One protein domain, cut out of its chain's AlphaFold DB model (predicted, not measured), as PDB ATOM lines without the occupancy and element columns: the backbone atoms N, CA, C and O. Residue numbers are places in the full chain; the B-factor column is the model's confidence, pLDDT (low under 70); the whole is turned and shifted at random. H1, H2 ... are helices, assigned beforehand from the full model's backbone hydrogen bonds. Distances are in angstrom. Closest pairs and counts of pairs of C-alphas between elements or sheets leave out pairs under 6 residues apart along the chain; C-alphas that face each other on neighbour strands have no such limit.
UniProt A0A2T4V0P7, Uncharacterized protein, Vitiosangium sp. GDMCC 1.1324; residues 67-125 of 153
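What this domain is: This is residues 67 to 125 of the 153 residues of an uncharacterized protein of Vitiosangium sp. GDMCC 1.1324 (UniProt A0A2T4V0P7). Five short helices stand in a loose ring round a middle through which no helix runs: H1 and H2 make a corner on one side, H4 is across from H2, and H3 and H5 are at opposite ends. The contacts between the helices are few, and after H5 residues 120 to 125 run back toward the side of H1 and H2. The printed part has 59 residues with five named helices, in the order H1, H2, H3, H4, H5, and no named strand; the class is all helix. The whole is compact, with a radius of gyration of the C-alphas of 10.5 A, and its C-alphas span 28 by 25 by 17 A.

Where its parts are: The printed part begins with H1, residues 67 to 70, whose C-alpha 67 is at (29.016, 7.441, 7.330). H2 follows at residues 72 to 78 and is 9.9 A long from first to last C-alpha. H3 is residues 85 to 90, 8.7 A long. H4, residues 95 to 105, is the longest helix at 15.4 A, from C-alpha 95 at (24.630, 4.540, 14.244) to C-alpha 105 at (18.659, 13.592, 25.126). H5, residues 113 to 119, is 9.9 A long and ends with C-alpha 119 at (21.335, 16.982, 6.502).

How they stand to each other: H1 and H2 touch only at the corner by their tight link, and only just, with 3 pairs of C-alphas within 8 A; the closest C-alphas are those of Leu 68 and Leu 75, 5.6 A apart. H1 is close to H3 but not clearly touching, with the C-alphas of Phe 69 and Leu 88 closest at 6.6 A. H3 and H4 are close but not clearly touching, at a steep tilt of 45 degrees, opposite ways; their closest C-alphas are those of Gln 87 and Val 98, 6.4 A apart. H4 and H5 are only just apart, 8.5 A at the closest. H2 and H5 only just touch, with 3 pairs of C-alphas within 8 A, at a steep tilt of 53 degrees, opposite ways; the C-alphas of Leu 78 and Arg 118 are closest at 6.1 A. H2 and H4 are apart, and so are H3 and H5. In H2, H3, H4 and H5 every O i to N i+4 pair is within hydrogen-bond range, while H1 is too short for such a pair.

The domain as a whole: The two C-alphas farthest apart are those of Gly 107 and Ser 125, at 28.3 A, and the first and last printed C-alphas, of Leu 67 and Ser 125, are 11.6 A apart. The printed part has no cut and no long link. The mean pLDDT of the printed part is 93.1, and no printed residue is under 70.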
ATOM      1  N   LEU A  67      28.208   6.474   8.065       94.25
ATOM      2  CA  LEU A  67      29.016   7.441   7.330       94.25
ATOM      3  C   LEU A  67      29.136   8.756   8.108       94.25
ATOM      4  O   LEU A  67      30.205   9.359   8.112       94.25
ATOM      5  N   LEU A  68      28.098   9.138   8.859       94.94
ATOM      6  CA  LEU A  68      28.121  10.326   9.714       94.94
ATOM      7  C   LEU A  68      29.150  10.201  10.847       94.94
ATOM      8  O   LEU A  68      29.722  11.196  11.262       94.94
ATOM      9  N   PHE A  69      29.449   8.986  11.314       94.44
ATOM     10  CA  PHE A  69      30.432   8.733  12.377       94.44
ATOM     11  C   PHE A  69      31.884   8.640  11.872       94.44
ATOM     12  O   PHE A  69      32.799   8.384  12.665       94.44
ATOM     13  N   ARG A  70      32.124   8.833  10.565       90.25
ATOM     14  CA  ARG A  70      33.479   8.910   9.985       90.25
ATOM     15  C   ARG A  70      34.100  10.298  10.119       90.25
ATOM     16  O   ARG A  70      35.321  10.388  10.226       90.25
ATOM     17  N   ASP A  71      33.275  11.340  10.142       91.56
ATOM     18  CA  ASP A  71      33.691  12.726  10.329       91.56
ATOM     19  C   ASP A  71      33.034  13.285  11.593       91.56
ATOM     20  O   ASP A  71      31.846  13.600  11.634       91.56
ATOM     21  N   GLU A  72      33.832  13.399  12.651       92.00
ATOM     22  CA  GLU A  72      33.366  13.905  13.937       92.00
ATOM     23  C   GLU A  72      32.922  15.373  13.864       92.00
ATOM     24  O   GLU A  72      31.983  15.759  14.561       92.00
ATOM     25  N   GLN A  73      33.564  16.192  13.028       92.31
ATOM     26  CA  GLN A  73      33.209  17.601  12.890       92.31
ATOM     27  C   GLN A  73      31.839  17.742  12.222       92.31
ATOM     28  O   GLN A  73      31.001  18.504  12.710       92.31
ATOM     29  N   LEU A  74      31.591  16.970  11.161       93.88
ATOM     30  CA  LEU A  74      30.273  16.885  10.533       93.88
ATOM     31  C   LEU A  74      29.227  16.346  11.515       93.88
ATOM     32  O   LEU A  74      28.161  16.935  11.668       93.88
ATOM     33  N   LEU A  75      29.521  15.257  12.228       95.75
ATOM     34  CA  LEU A  75      28.573  14.697  13.188       95.75
ATOM     35  C   LEU A  75      28.164  15.734  14.237       95.75
ATOM     36  O   LEU A  75      26.975  15.916  14.480       95.75
ATOM     37  N   ARG A  76      29.140  16.435  14.827       94.44
ATOM     38  CA  ARG A  76      28.914  17.452  15.866       94.44
ATOM     39  C   ARG A  76      28.086  18.641  15.383       94.44
ATOM     40  O   ARG A  76      27.430  19.258  16.214       94.44
ATOM     41  N   SER A  77      28.107  18.970  14.091       93.31
ATOM     42  CA  SER A  77      27.247  20.025  13.537       93.31
ATOM     43  C   SER A  77      25.807  19.547  13.310       93.31
ATOM     44  O   SER A  77      24.874  20.346  13.373       93.31
ATOM     45  N   LEU A  78      25.614  18.242  13.096       94.50
ATOM     46  CA  LEU A  78      24.309  17.637  12.843       94.50
ATOM     47  C   LEU A  78      23.547  17.287  14.123       94.50
ATOM     48  O   LEU A  78      22.325  17.428  14.164       94.50
ATOM     49  N   VAL A  79      24.227  16.825  15.171       94.62
ATOM     50  CA  VAL A  79      23.557  16.361  16.394       94.62
ATOM     51  C   VAL A  79      23.303  17.503  17.387       94.62
ATOM     52  O   VAL A  79      24.094  18.441  17.469       94.62
ATOM     53  N   PRO A  80      22.207  17.461  18.165       92.75
ATOM     54  CA  PRO A  80      21.874  18.537  19.102       92.75
ATOM     55  C   PRO A  80      22.712  18.510  20.390       92.75
ATOM     56  O   PRO A  80      22.815  19.519  21.082       92.75
ATOM     57  N   VAL A  81      23.331  17.370  20.706       93.75
ATOM     58  CA  VAL A  81      24.228  17.196  21.855       93.75
ATOM     59  C   VAL A  81      25.550  16.634  21.367       93.75
ATOM     60  O   VAL A  81      25.577  15.695  20.575       93.75
ATOM     61  N   SER A  82      26.657  17.181  21.868       93.62
ATOM     62  CA  SER A  82      27.988  16.653  21.570       93.62
ATOM     63  C   SER A  82      28.114  15.188  22.014       93.62
ATOM     64  O   SER A  82      27.940  14.913  23.203       93.62
ATOM     65  N   PRO A  83      28.463  14.258  21.107       95.25
ATOM     66  CA  PRO A  83      28.588  12.850  21.445       95.25
ATOM     67  C   PRO A  83      29.810  12.617  22.338       95.25
ATOM     68  O   PRO A  83      30.867  13.240  22.166       95.25
ATOM     69  N   SER A  84      29.664  11.698  23.291       95.81
ATOM     70  CA  SER A  84      30.770  11.195  24.102       95.81
ATOM     71  C   SER A  84      31.711  10.318  23.269       95.81
ATOM     72  O   SER A  84      31.353   9.828  22.197       95.81
ATOM     73  N   PHE A  85      32.917  10.067  23.782       95.00
ATOM     74  CA  PHE A  85      33.867   9.161  23.128       95.00
ATOM     75  C   PHE A  85      33.296   7.745  22.942       95.00
ATOM     76  O   PHE A  85      33.466   7.136  21.889       95.00
ATOM     77  N   GLU A  86      32.559   7.243  23.937       95.75
ATOM     78  CA  GLU A  86      31.885   5.947  23.841       95.75
ATOM     79  C   GLU A  86      30.828   5.951  22.729       95.75
ATOM     80  O   GLU A  86      30.800   5.036  21.912       95.75
ATOM     81  N   GLN A  87      30.009   7.004  22.642       96.50
ATOM     82  CA  GLN A  87      28.997   7.142  21.591       96.50
ATOM     83  C   GLN A  87      29.627   7.247  20.196       96.50
ATOM     84  O   GLN A  87      29.097   6.669  19.251       96.50
ATOM     85  N   LEU A  88      30.777   7.917  20.056       95.88
ATOM     86  CA  LEU A  88      31.525   7.978  18.794       95.88
ATOM     87  C   LEU A  88      32.012   6.598  18.338       95.88
ATOM     88  O   LEU A  88      31.933   6.280  17.152       95.88
ATOM     89  N   ILE A  89      32.497   5.765  19.264       94.44
ATOM     90  CA  ILE A  89      32.896   4.387  18.953       94.44
ATOM     91  C   ILE A  89      31.665   3.553  18.601       94.44
ATOM     92  O   ILE A  89      31.638   2.885  17.568       94.44
ATOM     93  N   ARG A  90      30.637   3.600  19.451       96.00
ATOM     94  CA  ARG A  90      29.439   2.769  19.333       96.00
ATOM     95  C   ARG A  90      28.640   3.085  18.070       96.00
ATOM     96  O   ARG A  90      28.154   2.174  17.407       96.00
ATOM     97  N   GLY A  91      28.605   4.354  17.670       95.00
ATOM     98  CA  GLY A  91      27.929   4.800  16.457       95.00
ATOM     99  C   GLY A  91      28.536   4.261  15.162       95.00
ATOM    100  O   GLY A  91      27.878   4.270  14.133       95.00
ATOM    101  N   ARG A  92      29.746   3.693  15.188       92.06
ATOM    102  CA  ARG A  92      30.286   2.963  14.026       92.06
ATOM    103  C   ARG A  92      29.616   1.602  13.807       92.06
ATOM    104  O   ARG A  92      29.735   1.049  12.717       92.06
ATOM    105  N   TYR A  93      28.938   1.074  14.827       91.81
ATOM    106  CA  TYR A  93      28.330  -0.259  14.836       91.81
ATOM    107  C   TYR A  93      26.801  -0.222  14.968       91.81
ATOM    108  O   TYR A  93      26.127  -1.091  14.427       91.81
ATOM    109  N   GLU A  94      26.252   0.778  15.661       94.06
ATOM    110  CA  GLU A  94      24.803   1.004  15.795       94.06
ATOM    111  C   GLU A  94      24.442   2.497  15.627       94.06
ATOM    112  O   GLU A  94      23.930   3.135  16.555       94.06
ATOM    113  N   PRO A  95      24.735   3.096  14.454       95.25
ATOM    114  CA  PRO A  95      24.630   4.540  14.244       95.25
ATOM    115  C   PRO A  95      23.216   5.068  14.465       95.25
ATOM    116  O   PRO A  95      23.064   6.057  15.180       95.25
ATOM    117  N   ASN A  96      22.177   4.422  13.922       94.94
ATOM    118  CA  ASN A  96      20.804   4.901  14.095       94.94
ATOM    119  C   ASN A  96      20.384   4.914  15.566       94.94
ATOM    120  O   ASN A  96      19.690   5.831  16.005       94.94
ATOM    121  N   ARG A  97      20.834   3.927  16.349       95.38
ATOM    122  CA  ARG A  97      20.521   3.837  17.778       95.38
ATOM    123  C   ARG A  97      21.188   4.961  18.565       95.38
ATOM    124  O   ARG A  97      20.529   5.641  19.346       95.38
ATOM    125  N   VAL A  98      22.470   5.204  18.300       96.69
ATOM    126  CA  VAL A  98      23.229   6.293  18.929       96.69
ATOM    127  C   VAL A  98      22.669   7.660  18.532       96.69
ATOM    128  O   VAL A  98      22.513   8.526  19.389       96.69
ATOM    129  N   LEU A  99      22.313   7.860  17.260       96.62
ATOM    130  CA  LEU A  99      21.669   9.093  16.805       96.62
ATOM    131  C   LEU A  99      20.320   9.300  17.503       96.62
ATOM    132  O   LEU A  99      20.083  10.375  18.047       96.62
ATOM    133  N   ALA A 100      19.471   8.272  17.573       95.56
ATOM    134  CA  ALA A 100      18.193   8.360  18.273       95.56
ATOM    135  C   ALA A 100      18.366   8.756  19.751       95.56
ATOM    136  O   ALA A 100      17.621   9.600  20.249       95.56
ATOM    137  N   GLU A 101      19.373   8.210  20.439       95.38
ATOM    138  CA  GLU A 101      19.705   8.597  21.815       95.38
ATOM    139  C   GLU A 101      20.140  10.065  21.926       95.38
ATOM    140  O   GLU A 101      19.651  10.773  22.805       95.38
ATOM    141  N   LEU A 102      21.020  10.545  21.039       95.44
ATOM    142  CA  LEU A 102      21.500  11.935  21.048       95.44
ATOM    143  C   LEU A 102      20.359  12.938  20.829       95.44
ATOM    144  O   LEU A 102      20.289  13.960  21.512       95.44
ATOM    145  N   PHE A 103      19.440  12.636  19.911       95.44
ATOM    146  CA  PHE A 103      18.261  13.468  19.663       95.44
ATOM    147  C   PHE A 103      17.254  13.403  20.820       95.44
ATOM    148  O   PHE A 103      16.732  14.435  21.245       95.44
ATOM    149  N   ALA A 104      17.035  12.220  21.401       93.44
ATOM    150  CA  ALA A 104      16.179  12.063  22.574       93.44
ATOM    151  C   ALA A 104      16.708  12.829  23.800       93.44
ATOM    152  O   ALA A 104      15.918  13.447  24.509       93.44
ATOM    153  N   GLN A 105      18.027  12.849  24.025       92.94
ATOM    154  CA  GLN A 105      18.659  13.592  25.126       92.94
ATOM    155  C   GLN A 105      18.407  15.105  25.049       92.94
ATOM    156  O   GLN A 105      18.243  15.747  26.084       92.94
ATOM    157  N   ALA A 106      18.337  15.670  23.841       91.06
ATOM    158  CA  ALA A 106      18.002  17.079  23.624       91.06
ATOM    159  C   ALA A 106      16.492  17.374  23.633       91.06
ATOM    160  O   ALA A 106      16.098  18.534  23.527       91.06
ATOM    161  N   GLY A 107      15.636  16.349  23.714       90.12
ATOM    162  CA  GLY A 107      14.194  16.500  23.514       90.12
ATOM    163  C   GLY A 107      13.803  16.837  22.068       90.12
ATOM    164  O   GLY A 107      12.680  17.273  21.827       90.12
ATOM    165  N   GLU A 108      14.702  16.634  21.101       84.50
ATOM    166  CA  GLU A 108      14.446  16.909  19.687       84.50
ATOM    167  C   GLU A 108      13.837  15.682  19.006       84.50
ATOM    168  O   GLU A 108      14.527  14.789  18.520       84.50
ATOM    169  N   GLN A 109      12.506  15.646  18.991       81.31
ATOM    170  CA  GLN A 109      11.698  14.643  18.301       81.31
ATOM    171  C   GLN A 109      10.790  15.327  17.264       81.31
ATOM    172  O   GLN A 109      10.390  16.476  17.477       81.31
ATOM    173  N   PRO A 110      10.427  14.648  16.160       81.75
ATOM    174  CA  PRO A 110      10.672  13.229  15.873       81.75
ATOM    175  C   PRO A 110      12.021  12.931  15.189       81.75
ATOM    176  O   PRO A 110      12.465  13.642  14.287       81.75
ATOM    177  N   PHE A 111      12.650  11.823  15.585       85.12
ATOM    178  CA  PHE A 111      13.731  11.176  14.834       85.12
ATOM    179  C   PHE A 111      13.136  10.146  13.847       85.12
ATOM    180  O   PHE A 111      12.258   9.383  14.258       85.12
ATOM    181  N   PRO A 112      13.593  10.068  12.580       89.88
ATOM    182  CA  PRO A 112      14.754  10.752  12.000       89.88
ATOM    183  C   PRO A 112      14.462  12.103  11.319       89.88
ATOM    184  O   PRO A 112      15.396  12.723  10.818       89.88
ATOM    185  N   ASP A 113      13.218  12.594  11.295       92.25
ATOM    186  CA  ASP A 113      12.827  13.764  10.481       92.25
ATOM    187  C   ASP A 113      13.652  15.028  10.767       92.25
ATOM    188  O   ASP A 113      14.015  15.765   9.847       92.25
ATOM    189  N   VAL A 114      13.978  15.289  12.037       91.62
ATOM    190  CA  VAL A 114      14.817  16.442  12.400       91.62
ATOM    191  C   VAL A 114      16.236  16.292  11.846       91.62
ATOM    192  O   VAL A 114      16.794  17.261  11.333       91.62
ATOM    193  N   LEU A 115      16.811  15.086  11.893       94.06
ATOM    194  CA  LEU A 115      18.127  14.818  11.312       94.06
ATOM    195  C   LEU A 115      18.106  15.025   9.793       94.06
ATOM    196  O   LEU A 115      19.019  15.654   9.265       94.06
ATOM    197  N   VAL A 116      17.056  14.567   9.104       93.00
ATOM    198  CA  VAL A 116      16.903  14.755   7.650       93.00
ATOM    199  C   VAL A 116      16.947  16.240   7.283       93.00
ATOM    200  O   VAL A 116      17.734  16.630   6.426       93.00
ATOM    201  N   ARG A 117      16.200  17.095   7.992       92.31
ATOM    202  CA  ARG A 117      16.214  18.552   7.748       92.31
ATOM    203  C   ARG A 117      17.584  19.189   7.975       92.31
ATOM    204  O   ARG A 117      17.944  20.135   7.284       92.31
ATOM    205  N   ARG A 118      18.350  18.697   8.955       93.81
ATOM    206  CA  ARG A 118      19.716  19.179   9.211       93.81
ATOM    207  C   ARG A 118      20.681  18.732   8.115       93.81
ATOM    208  O   ARG A 118      21.516  19.524   7.694       93.81
ATOM    209  N   LEU A 119      20.540  17.503   7.619       94.38
ATOM    210  CA  LEU A 119      21.335  16.982   6.502       94.38
ATOM    211  C   LEU A 119      21.109  17.775   5.209       94.38
ATOM    212  O   LEU A 119      22.070  18.034   4.497       94.38
ATOM    213  N   GLU A 120      19.877  18.217   4.936       93.12
ATOM    214  CA  GLU A 120      19.554  19.068   3.775       93.12
ATOM    215  C   GLU A 120      20.297  20.416   3.777       93.12
ATOM    216  O   GLU A 120      20.447  21.044   2.731       93.12
ATOM    217  N   GLN A 121      20.754  20.870   4.946       92.88
ATOM    218  CA  GLN A 121      21.435  22.154   5.135       92.88
ATOM    219  C   GLN A 121      22.943  22.002   5.369       92.88
ATOM    220  O   GLN A 121      23.660  23.003   5.413       92.88
ATOM    221  N   ALA A 122      23.425  20.775   5.557       93.25
ATOM    222  CA  ALA A 122      24.805  20.502   5.918       93.25
ATOM    223  C   ALA A 122      25.693  20.320   4.684       93.25
ATOM    224  O   ALA A 122      25.273  19.785   3.658       93.25
ATOM    225  N   ASP A 123      26.960  20.709   4.817       92.75
ATOM    226  CA  ASP A 123      27.983  20.319   3.856       92.75
ATOM    227  C   ASP A 123      28.379  18.855   4.097       92.75
ATOM    228  O   ASP A 123      29.019  18.522   5.095       92.75
ATOM    229  N   LEU A 124      27.978  17.981   3.174       92.75
ATOM    230  CA  LEU A 124      28.263  16.545   3.215       92.75
ATOM    231  C   LEU A 124      29.506  16.168   2.397       92.75
ATOM    232  O   LEU A 124      29.762  14.982   2.186       92.75
ATOM    233  N   SER A 125      30.281  17.150   1.925       92.00
ATOM    234  CA  SER A 125      31.420  16.917   1.030       92.00
ATOM    235  C   SER A 125      32.451  15.956   1.622       92.00
ATOM    236  O   SER A 125      33.022  15.138   0.901       92.00
TER     237      SER A 125